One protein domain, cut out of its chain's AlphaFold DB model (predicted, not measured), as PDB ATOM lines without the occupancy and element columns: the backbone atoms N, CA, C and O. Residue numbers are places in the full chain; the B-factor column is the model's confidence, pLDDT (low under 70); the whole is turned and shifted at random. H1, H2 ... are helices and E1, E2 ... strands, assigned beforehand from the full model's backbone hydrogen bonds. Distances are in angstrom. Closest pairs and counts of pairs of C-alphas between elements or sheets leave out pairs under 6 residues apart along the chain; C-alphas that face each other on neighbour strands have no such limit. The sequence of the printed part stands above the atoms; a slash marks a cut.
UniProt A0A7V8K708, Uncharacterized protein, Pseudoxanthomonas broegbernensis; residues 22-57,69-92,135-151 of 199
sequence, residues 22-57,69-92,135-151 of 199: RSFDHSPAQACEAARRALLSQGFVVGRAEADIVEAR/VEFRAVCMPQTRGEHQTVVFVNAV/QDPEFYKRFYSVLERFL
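Overview. This is residues 22 to 57, 69 to 92 and 135 to 151 of the 199 residues of an uncharacterized protein of Pseudoxanthomonas broegbernensis (UniProt A0A7V8K708). One twisted sheet of five strands has both helices over one face, and its other face is bare of named elements. H1 packs on the sheet mainly over E4 and E3, while H2 covers the E1 and E5 side and meets H1 at a wide angle. The printed part has 77 residues, with two named helices and five named strands in the order E1, H1, E2, E3, E4, E5, H2; the sheet's order is E1, E5, E4, E3, E2, antiparallel throughout. The class is mixed, helices and strands. The whole is compact, with a radius of gyration of the C-alphas of 11.4 A, and rounded, with spans of 33 by 25 by 21 A.

Along the chain. E1, residues 22 to 24, begins at C-alpha 22, (40.129, 76.949, -25.791). H1, residues 28 to 41, is 19.8 A long and starts at C-alpha 28, (50.414, 80.077, -19.917). E2 is residues 45 to 49 and E3 residues 53 to 57. E4, residues 69 to 77, is the longest strand at 26.3 A, and E5, residues 85 to 92, is 23.1 A long. H2, residues 137 to 149, is 19.0 A long and ends at C-alpha 149, (49.482, 80.651, -35.827).

Arrangement. In the sheet, E1 and E2 are the edge strands. E1 and E5 are antiparallel at 143 degrees, with N 24 and O 85 within hydrogen-bond range at 2.8 A. E4 and E5 form a hairpin, with N 74 and O 88 at 2.8 A. E4 and E3 are antiparallel at 170 degrees, with N 54 and O 73 at 2.9 A. E2 and E3 form a hairpin, with N 47 and O 55 at 2.9 A. E1 and E2 are apart. H1 is on the sheet; its closest C-alphas to E4 are those of Pro 28 and Cys 75, 5.0 A apart. H2 is on the same face, at a height over the sheet of 7.7 A, and runs along E1, at 7 degrees on the local plane, which is only just fitted, to 6 C-alphas. H1 and H2 touch, Ala 38 and Leu 147 having the closest C-alphas at 5.1 A; their lines are only just about perpendicular, at 71 degrees. Every O i to N i+4 pair is within hydrogen-bond range in H1, and 8 of 9 in H2.

Size, cuts and confidence. The farthest C-alphas, those of Gly 43 and Arg 80, are 34.4 A apart. Residues 58 to 68 are not printed, and C-alphas 57 and 69 are 5.6 A apart across that cut. Residues 93 to 134 are not printed either, with 9.2 A between C-alphas 92 and 135. Of the links that are printed whole, E4 to E5 is short and the others are tight. The mean pLDDT of the printed part is 94.8; residues 81 to 82 are under 70.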
ATOM      1  N   ARG A  22      39.410  78.011 -25.064       94.38
ATOM      2  CA  ARG A  22      40.129  76.949 -25.791       94.38
ATOM      3  C   ARG A  22      41.325  76.452 -24.981       94.38
ATOM      4  O   ARG A  22      41.972  77.246 -24.302       94.38
ATOM      5  N   SER A  23      41.619  75.158 -25.079       94.12
ATOM      6  CA  SER A  23      42.831  74.558 -24.507       94.12
ATOM      7  C   SER A  23      43.958  74.516 -25.540       94.12
ATOM      8  O   SER A  23      43.710  74.212 -26.705       94.12
ATOM      9  N   PHE A  24      45.184  74.758 -25.086       94.12
ATOM     10  CA  PHE A  24      46.421  74.689 -25.862       94.12
ATOM     11  C   PHE A  24      47.472  73.867 -25.107       94.12
ATOM     12  O   PHE A  24      47.518  73.895 -23.874       94.12
ATOM     13  N   ASP A  25      48.321  73.153 -25.843       93.44
ATOM     14  CA  ASP A  25      49.420  72.337 -25.302       93.44
ATOM     15  C   ASP A  25      50.694  73.180 -25.118       93.44
ATOM     16  O   ASP A  25      51.766  72.853 -25.615       93.44
ATOM     17  N   HIS A  26      50.547  74.333 -24.462       94.00
ATOM     18  CA  HIS A  26      51.597  75.336 -24.274       94.00
ATOM     19  C   HIS A  26      51.551  75.895 -22.857       94.00
ATOM     20  O   HIS A  26      50.511  75.840 -22.190       94.00
ATOM     21  N   SER A  27      52.661  76.476 -22.394       94.12
ATOM     22  CA  SER A  27      52.681  77.174 -21.104       94.12
ATOM     23  C   SER A  27      51.741  78.396 -21.125       94.12
ATOM     24  O   SER A  27      51.484  78.953 -22.200       94.12
ATOM     25  N   PRO A  28      51.234  78.866 -19.965       95.38
ATOM     26  CA  PRO A  28      50.414  80.077 -19.917       95.38
ATOM     27  C   PRO A  28      51.098  81.282 -20.565       95.38
ATOM     28  O   PRO A  28      50.471  81.987 -21.353       95.38
ATOM     29  N   ALA A  29      52.404  81.434 -20.322       95.88
ATOM     30  CA  ALA A  29      53.217  82.501 -20.893       95.88
ATOM     31  C   ALA A  29      53.273  82.418 -22.424       95.88
ATOM     32  O   ALA A  29      53.047  83.418 -23.101       95.88
ATOM     33  N   GLN A  30      53.503  81.225 -22.981       96.75
ATOM     34  CA  GLN A  30      53.517  81.018 -24.430       96.75
ATOM     35  C   GLN A  30      52.153  81.300 -25.068       96.75
ATOM     36  O   GLN A  30      52.078  81.983 -26.092       96.75
ATOM     37  N   ALA A  31      51.070  80.820 -24.452       97.44
ATOM     38  CA  ALA A  31      49.715  81.044 -24.944       97.44
ATOM     39  C   ALA A  31      49.328  82.534 -24.904       97.44
ATOM     40  O   ALA A  31      48.743  83.047 -25.861       97.44
ATOM     41  N   CYS A  32      49.689  83.253 -23.837       98.19
ATOM     42  CA  CYS A  32      49.391  84.679 -23.705       98.19
ATOM     43  C   CYS A  32      50.282  85.553 -24.596       98.19
ATOM     44  O   CYS A  32      49.789  86.514 -25.188       98.19
ATOM     45  N   GLU A  33      51.545  85.191 -24.828       98.31
ATOM     46  CA  GLU A  33      52.365  85.854 -25.851       98.31
ATOM     47  C   GLU A  33      51.808  85.636 -27.267       98.31
ATOM     48  O   GLU A  33      51.763  86.575 -28.070       98.31
ATOM     49  N   ALA A  34      51.305  84.437 -27.579       98.50
ATOM     50  CA  ALA A  34      50.613  84.180 -28.841       98.50
ATOM     51  C   ALA A  34      49.316  85.002 -28.961       98.50
ATOM     52  O   ALA A  34      49.071  85.617 -30.002       98.50
ATOM     53  N   ALA A  35      48.523  85.105 -27.887       98.50
ATOM     54  CA  ALA A  35      47.330  85.953 -27.832       98.50
ATOM     55  C   ALA A  35      47.666  87.437 -28.055       98.50
ATOM     56  O   ALA A  35      46.995  88.125 -28.828       98.50
ATOM     57  N   ARG A  36      48.746  87.929 -27.438       98.69
ATOM     58  CA  ARG A  36      49.254  89.292 -27.628       98.69
ATOM     59  C   ARG A  36      49.615  89.559 -29.085       98.69
ATOM     60  O   ARG A  36      49.194  90.571 -29.645       98.69
ATOM     61  N   ARG A  37      50.359  88.649 -29.721       98.62
ATOM     62  CA  ARG A  37      50.724  88.742 -31.147       98.62
ATOM     63  C   ARG A  37      49.496  88.699 -32.048       98.62
ATOM     64  O   ARG A  37      49.396  89.504 -32.975       98.62
ATOM     65  N   ALA A  38      48.535  87.831 -31.736       98.50
ATOM     66  CA  ALA A  38      47.269  87.759 -32.447       98.50
ATOM     67  C   ALA A  38      46.523  89.098 -32.396       98.50
ATOM     68  O   ALA A  38      46.170  89.627 -33.447       98.50
ATOM     69  N   LEU A  39      46.365  89.702 -31.217       98.50
ATOM     70  CA  LEU A  39      45.690  90.995 -31.055       98.50
ATOM     71  C   LEU A  39      46.390  92.122 -31.821       98.50
ATOM     72  O   LEU A  39      45.741  92.849 -32.577       98.50
ATOM     73  N   LEU A  40      47.717  92.216 -31.699       98.44
ATOM     74  CA  LEU A  40      48.517  93.195 -32.441       98.44
ATOM     75  C   LEU A  40      48.351  93.025 -33.961       98.44
ATOM     76  O   LEU A  40      48.178  94.014 -34.671       98.44
ATOM     77  N   SER A  41      48.307  91.784 -34.462       98.19
ATOM     78  CA  SER A  41      48.099  91.504 -35.893       98.19
ATOM     79  C   SER A  41      46.727  91.943 -36.419       98.19
ATOM     80  O   SER A  41      46.570  92.165 -37.615       98.19
ATOM     81  N   GLN A  42      45.732  92.075 -35.535       97.31
ATOM     82  CA  GLN A  42      44.380  92.520 -35.875       97.31
ATOM     83  C   GLN A  42      44.175  94.030 -35.648       97.31
ATOM     84  O   GLN A  42      43.052  94.528 -35.786       97.31
ATOM     85  N   GLY A  43      45.240  94.770 -35.312       97.25
ATOM     86  CA  GLY A  43      45.204  96.215 -35.086       97.25
ATOM     87  C   GLY A  43      44.642  96.625 -33.723       97.25
ATOM     88  O   GLY A  43      44.153  97.744 -33.585       97.25
ATOM     89  N   PHE A  44      44.669  95.735 -32.726       98.12
ATOM     90  CA  PHE A  44      44.382  96.120 -31.345       98.12
ATOM     91  C   PHE A  44      45.587  96.832 -30.722       98.12
ATOM     92  O   PHE A  44      46.740  96.453 -30.931       98.12
ATOM     93  N   VAL A  45      45.309  97.827 -29.884       98.31
ATOM     94  CA  VAL A  45      46.286  98.485 -29.017       98.31
ATOM     95  C   VAL A  45      46.340  97.724 -27.696       98.31
ATOM     96  O   VAL A  45      45.360  97.699 -26.953       98.31
ATOM     97  N   VAL A  46      47.474  97.089 -27.401       98.12
ATOM     98  CA  VAL A  46      47.684  96.349 -26.146       98.12
ATOM     99  C   VAL A  46      47.959  97.333 -25.009       98.12
ATOM    100  O   VAL A  46      48.872  98.148 -25.110       98.12
ATOM    101  N   GLY A  47      47.169  97.250 -23.936       97.50
ATOM    102  CA  GLY A  47      47.319  98.082 -22.738       97.50
ATOM    103  C   GLY A  47      48.027  97.366 -21.585       97.50
ATOM    104  O   GLY A  47      48.848  97.972 -20.904       97.50
ATOM    105  N   ARG A  48      47.743  96.072 -21.392       98.06
ATOM    106  CA  ARG A  48      48.368  95.210 -20.377       98.06
ATOM    107  C   ARG A  48      48.764  93.890 -21.025       98.06
ATOM    108  O   ARG A  48      47.991  93.327 -21.794       98.06
ATOM    109  N   ALA A  49      49.961  93.408 -20.723       97.88
ATOM    110  CA  ALA A  49      50.432  92.097 -21.145       97.88
ATOM    111  C   ALA A  49      51.362  91.526 -20.075       97.88
ATOM    112  O   ALA A  49      52.379  92.134 -19.748       97.88
ATOM    113  N   GLU A  50      50.987  90.378 -19.535       98.00
ATOM    114  CA  GLU A  50      51.723  89.610 -18.538       98.00
ATOM    115  C   GLU A  50      51.664  88.120 -18.908       98.00
ATOM    116  O   GLU A  50      51.044  87.737 -19.901       98.00
ATOM    117  N   ALA A  51      52.315  87.266 -18.114       95.69
ATOM    118  CA  ALA A  51      52.438  85.838 -18.413       95.69
ATOM    119  C   ALA A  51      51.096  85.080 -18.438       95.69
ATOM    120  O   ALA A  51      51.008  84.017 -19.041       95.69
ATOM    121  N   ASP A  52      50.064  85.596 -17.780       96.81
ATOM    122  CA  ASP A  52      48.754  84.958 -17.629       96.81
ATOM    123  C   ASP A  52      47.597  85.828 -18.141       96.81
ATOM    124  O   ASP A  52      46.443  85.396 -18.109       96.81
ATOM    125  N   ILE A  53      47.867  87.043 -18.631       98.44
ATOM    126  CA  ILE A  53      46.822  87.969 -19.065       98.44
ATOM    127  C   ILE A  53      47.283  88.934 -20.156       98.44
ATOM    128  O   ILE A  53      48.365  89.515 -20.098       98.44
ATOM    129  N   VAL A  54      46.401  89.183 -21.124       98.62
ATOM    130  CA  VAL A  54      46.549  90.240 -22.127       98.62
ATOM    131  C   VAL A  54      45.253  91.030 -22.239       98.62
ATOM    132  O   VAL A  54      44.184  90.461 -22.452       98.62
ATOM    133  N   GLU A  55      45.357  92.351 -22.145       98.69
ATOM    134  CA  GLU A  55      44.247  93.282 -22.339       98.69
ATOM    135  C   GLU A  55      44.581  94.248 -23.471       98.69
ATOM    136  O   GLU A  55      45.660  94.851 -23.519       98.69
ATOM    137  N   ALA A  56      43.644  94.404 -24.394       98.44
ATOM    138  CA  ALA A  56      43.811  95.240 -25.564       98.44
ATOM    139  C   ALA A  56      42.500  95.917 -25.948       98.44
ATOM    140  O   ALA A  56      41.421  95.511 -25.531       98.44
ATOM    141  N   ARG A  57      42.594  96.965 -26.760       98.19
ATOM    142  CA  ARG A  57      41.432  97.712 -27.236       98.19
ATOM    143  C   ARG A  57      41.534  98.010 -28.720       98.19
ATOM    144  O   ARG A  57      42.630  98.234 -29.231       98.19
ATOM    145  N   VAL A  69      36.002  98.218 -28.845       96.25
ATOM    146  CA  VAL A  69      36.045  96.839 -28.356       96.25
ATOM    147  C   VAL A  69      37.175  96.731 -27.347       96.25
ATOM    148  O   VAL A  69      38.344  96.874 -27.713       96.25
ATOM    149  N   GLU A  70      36.829  96.474 -26.092       97.44
ATOM    150  CA  GLU A  70      37.757  96.056 -25.045       97.44
ATOM    151  C   GLU A  70      37.878  94.538 -25.067       97.44
ATOM    152  O   GLU A  70      36.878  93.830 -25.057       97.44
ATOM    153  N   PHE A  71      39.102  94.028 -25.119       98.31
ATOM    154  CA  PHE A  71      39.396  92.610 -25.263       98.31
ATOM    155  C   PHE A  71      40.305  92.152 -24.132       98.31
ATOM    156  O   PHE A  71      41.321  92.789 -23.848       98.31
ATOM    157  N   ARG A  72      39.978  91.010 -23.530       98.38
ATOM    158  CA  ARG A  72      40.740  90.412 -22.436       98.38
ATOM    159  C   ARG A  72      40.907  88.918 -22.664       98.38
ATOM    160  O   ARG A  72      39.917  88.191 -22.710       98.38
ATOM    161  N   ALA A  73      42.154  88.469 -22.762       98.38
ATOM    162  CA  ALA A  73      42.535  87.062 -22.762       98.38
ATOM    163  C   ALA A  73      43.242  86.722 -21.447       98.38
ATOM    164  O   ALA A  73      44.139  87.448 -21.028       98.38
ATOM    165  N   VAL A  74      42.849  85.625 -20.808       98.31
ATOM    166  CA  VAL A  74      43.461  85.103 -19.580       98.31
ATOM    167  C   VAL A  74      43.907  83.669 -19.824       98.31
ATOM    168  O   VAL A  74      43.096  82.834 -20.219       98.31
ATOM    169  N   CYS A  75      45.177  83.379 -19.578       97.50
ATOM    170  CA  CYS A  75      45.797  82.077 -19.788       97.50
ATOM    171  C   CYS A  75      46.021  81.404 -18.434       97.50
ATOM    172  O   CYS A  75      46.835  81.862 -17.636       97.50
ATOM    173  N   MET A  76      45.302  80.317 -18.164       95.44
ATOM    174  CA  MET A  76      45.396  79.589 -16.897       95.44
ATOM    175  C   MET A  76      45.832  78.139 -17.119       95.44
ATOM    176  O   MET A  76      45.329  77.496 -18.042       95.44
ATOM    177  N   PRO A  77      46.700  77.575 -16.257       93.31
ATOM    178  CA  PRO A  77      46.975  76.144 -16.264       93.31
ATOM    179  C   PRO A  77      45.684  75.334 -16.115       93.31
ATOM    180  O   PRO A  77      44.834  75.638 -15.273       93.31
ATOM    181  N   GLN A  78      45.539  74.278 -16.907       86.75
ATOM    182  CA  GLN A  78      44.399  73.378 -16.815       86.75
ATOM    183  C   GLN A  78      44.439  72.608 -15.487       86.75
ATOM    184  O   GLN A  78      45.471  72.082 -15.078       86.75
ATOM    185  N   THR A  79      43.295  72.498 -14.805       79.75
ATOM    186  CA  THR A  79      43.211  71.806 -13.503       79.75
ATOM    187  C   THR A  79      43.424  70.293 -13.620       79.75
ATOM    188  O   THR A  79      43.824  69.639 -12.660       79.75
ATOM    189  N   ARG A  80      43.108  69.715 -14.785       71.88
ATOM    190  CA  ARG A  80      43.232  68.284 -15.087       71.88
ATOM    191  C   ARG A  80      43.811  68.129 -16.486       71.88
ATOM    192  O   ARG A  80      43.091  68.295 -17.463       71.88
ATOM    193  N   GLY A  81      45.103  67.858 -16.570       64.75
ATOM    194  CA  GLY A  81      45.860  67.820 -17.818       64.75
ATOM    195  C   GLY A  81      47.244  68.361 -17.527       64.75
ATOM    196  O   GLY A  81      47.393  69.541 -17.221       64.75
ATOM    197  N   GLU A  82      48.245  67.486 -17.522       68.19
ATOM    198  CA  GLU A  82      49.616  67.942 -17.329       68.19
ATOM    199  C   GLU A  82      49.993  68.830 -18.518       68.19
ATOM    200  O   GLU A  82      49.782  68.449 -19.665       68.19
ATOM    201  N   HIS A  83      50.528  70.018 -18.233       72.69
ATOM    202  CA  HIS A  83      51.115  70.919 -19.231       72.69
ATOM    203  C   HIS A  83      50.148  71.582 -20.232       72.69
ATOM    204  O   HIS A  83      50.615  72.239 -21.156       72.69
ATOM    205  N   GLN A  84      48.831  71.505 -20.015       88.88
ATOM    206  CA  GLN A  84      47.850  72.227 -20.834       88.88
ATOM    207  C   GLN A  84      47.467  73.571 -20.210       88.88
ATOM    208  O   GLN A  84      47.349  73.698 -18.990       88.88
ATOM    209  N   THR A  85      47.208  74.559 -21.062       93.81
ATOM    210  CA  THR A  85      46.684  75.874 -20.682       93.81
ATOM    211  C   THR A  85      45.307  76.059 -21.292       93.81
ATOM    212  O   THR A  85      45.103  75.775 -22.467       93.81
ATOM    213  N   VAL A  86      44.368  76.594 -20.518       95.50
ATOM    214  CA  VAL A  86      43.091  77.086 -21.030       95.50
ATOM    215  C   VAL A  86      43.181  78.600 -21.176       95.50
ATOM    216  O   VAL A  86      43.490  79.309 -20.220       95.50
ATOM    217  N   VAL A  87      42.902  79.095 -22.378       97.00
ATOM    218  CA  VAL A  87      42.780  80.524 -22.662       97.00
ATOM    219  C   VAL A  87      41.305  80.886 -22.616       97.00
ATOM    220  O   VAL A  87      40.512  80.339 -23.380       97.00
ATOM    221  N   PHE A  88      40.950  81.804 -21.722       96.94
ATOM    222  CA  PHE A  88      39.617  82.378 -21.583       96.94
ATOM    223  C   PHE A  88      39.600  83.778 -22.180       96.94
ATOM    224  O   PHE A  88      40.487  84.580 -21.896       96.94
ATOM    225  N   VAL A  89      38.586  84.088 -22.978       97.00
ATOM    226  CA  VAL A  89      38.497  85.345 -23.717       97.00
ATOM    227  C   VAL A  89      37.154  86.012 -23.474       97.00
ATOM    228  O   VAL A  89      36.104  85.399 -23.644       97.00
ATOM    229  N   ASN A  90      37.190  87.300 -23.152       95.31
ATOM    230  CA  ASN A  90      36.028  88.182 -23.133       95.31
ATOM    231  C   ASN A  90      36.302  89.384 -24.050       95.31
ATOM    232  O   ASN A  90      37.431  89.877 -24.107       95.31
ATOM    233  N   ALA A  91      35.274  89.836 -24.767       96.00
ATOM    234  CA  ALA A  91      35.302  91.107 -25.465       96.00
ATOM    235  C   ALA A  91      34.006  91.885 -25.193       96.00
ATOM    236  O   ALA A  91      32.918  91.337 -25.354       96.00
ATOM    237  N   VAL A  92      34.125  93.156 -24.814       94.94
ATOM    238  CA  VAL A  92      33.001  94.072 -24.575       94.94
ATOM    239  C   VAL A  92      33.053  95.183 -25.610       94.94
ATOM    240  O   VAL A  92      34.095  95.807 -25.803       94.94
ATOM    241  N   GLN A 135      28.849  88.302 -28.229       88.69
ATOM    242  CA  GLN A 135      28.400  86.907 -28.139       88.69
ATOM    243  C   GLN A 135      28.590  86.127 -29.452       88.69
ATOM    244  O   GLN A 135      28.226  84.956 -29.519       88.69
ATOM    245  N   ASP A 136      29.144  86.750 -30.504       89.81
ATOM    246  CA  ASP A 136      29.353  86.120 -31.819       89.81
ATOM    247  C   ASP A 136      30.399  84.986 -31.739       89.81
ATOM    248  O   ASP A 136      31.592  85.269 -31.598       89.81
ATOM    249  N   PRO A 137      30.023  83.702 -31.903       90.94
ATOM    250  CA  PRO A 137      30.980  82.602 -31.829       90.94
ATOM    251  C   PRO A 137      32.041  82.647 -32.931       90.94
ATOM    252  O   PRO A 137      33.160  82.171 -32.732       90.94
ATOM    253  N   GLU A 138      31.722  83.215 -34.096       93.62
ATOM    254  CA  GLU A 138      32.671  83.327 -35.203       93.62
ATOM    255  C   GLU A 138      33.775  84.345 -34.902       93.62
ATOM    256  O   GLU A 138      34.922  84.144 -35.307       93.62
ATOM    257  N   PHE A 139      33.475  85.401 -34.139       94.69
ATOM    258  CA  PHE A 139      34.482  86.333 -33.631       94.69
ATOM    259  C   PHE A 139      35.558  85.607 -32.812       94.69
ATOM    260  O   PHE A 139      36.748  85.727 -33.120       94.69
ATOM    261  N   TYR A 140      35.149  84.791 -31.839       95.75
ATOM    262  CA  TYR A 140      36.078  84.035 -30.997       95.75
ATOM    263  C   TYR A 140      36.835  82.965 -31.783       95.75
ATOM    264  O   TYR A 140      38.050  82.842 -31.633       95.75
ATOM    265  N   LYS A 141      36.159  82.230 -32.678       95.44
ATOM    266  CA  LYS A 141      36.821  81.246 -33.554       95.44
ATOM    267  C   LYS A 141      37.947  81.880 -34.367       95.44
ATOM    268  O   LYS A 141      39.055  81.353 -34.365       95.44
ATOM    269  N   ARG A 142      37.696  83.032 -35.007       97.12
ATOM    270  CA  ARG A 142      38.723  83.755 -35.774       97.12
ATOM    271  C   ARG A 142      39.906  84.154 -34.900       97.12
ATOM    272  O   ARG A 142      41.042  83.985 -35.331       97.12
ATOM    273  N   PHE A 143      39.655  84.649 -33.687       97.81
ATOM    274  CA  PHE A 143      40.725  84.969 -32.742       97.81
ATOM    275  C   PHE A 143      41.591  83.740 -32.432       97.81
ATOM    276  O   PHE A 143      42.808  83.809 -32.599       97.81
ATOM    277  N   TYR A 144      40.984  82.611 -32.060       97.75
ATOM    278  CA  TYR A 144      41.735  81.395 -31.736       97.75
ATOM    279  C   TYR A 144      42.537  80.868 -32.931       97.75
ATOM    280  O   TYR A 144      43.705  80.529 -32.769       97.75
ATOM    281  N   SER A 145      41.995  80.924 -34.151       97.75
ATOM    282  CA  SER A 145      42.748  80.572 -35.363       97.75
ATOM    283  C   SER A 145      43.930  81.508 -35.651       97.75
ATOM    284  O   SER A 145      44.878  81.135 -36.341       97.75
ATOM    285  N   VAL A 146      43.891  82.766 -35.198       98.12
ATOM    286  CA  VAL A 146      45.052  83.672 -35.272       98.12
ATOM    287  C   VAL A 146      46.060  83.332 -34.179       98.12
ATOM    288  O   VAL A 146      47.246  83.252 -34.474       98.12
ATOM    289  N   LEU A 147      45.594  83.106 -32.950       98.19
ATOM    290  CA  LEU A 147      46.430  82.724 -31.813       98.19
ATOM    291  C   LEU A 147      47.251  81.471 -32.127       98.19
ATOM    292  O   LEU A 147      48.466  81.501 -31.959       98.19
ATOM    293  N   GLU A 148      46.622  80.423 -32.663       97.62
ATOM    294  CA  GLU A 148      47.287  79.162 -33.026       97.62
ATOM    295  C   GLU A 148      48.479  79.360 -33.969       97.62
ATOM    296  O   GLU A 148      49.496  78.691 -33.830       97.62
ATOM    297  N   ARG A 149      48.395  80.330 -34.886       97.75
ATOM    298  CA  ARG A 149      49.482  80.651 -35.827       97.75
ATOM    299  C   ARG A 149      50.683  81.333 -35.173       97.75
ATOM    300  O   ARG A 149      51.742  81.393 -35.787       97.75
ATOM    301  N   PHE A 150      50.513  81.890 -33.976       97.81
ATOM    302  CA  PHE A 150      51.570  82.562 -33.221       97.81
ATOM    303  C   PHE A 150      52.116  81.722 -32.064       97.81
ATOM    304  O   PHE A 150      53.005  82.197 -31.354       97.81
ATOM    305  N   LEU A 151      51.609  80.501 -31.868       97.44
ATOM    306  CA  LEU A 151      52.176  79.575 -30.897       97.44
ATOM    307  C   LEU A 151      53.574  79.124 -31.354       97.44
ATOM    308  O   LEU A 151      53.774  78.859 -32.541       97.44
TER     309      LEU A 151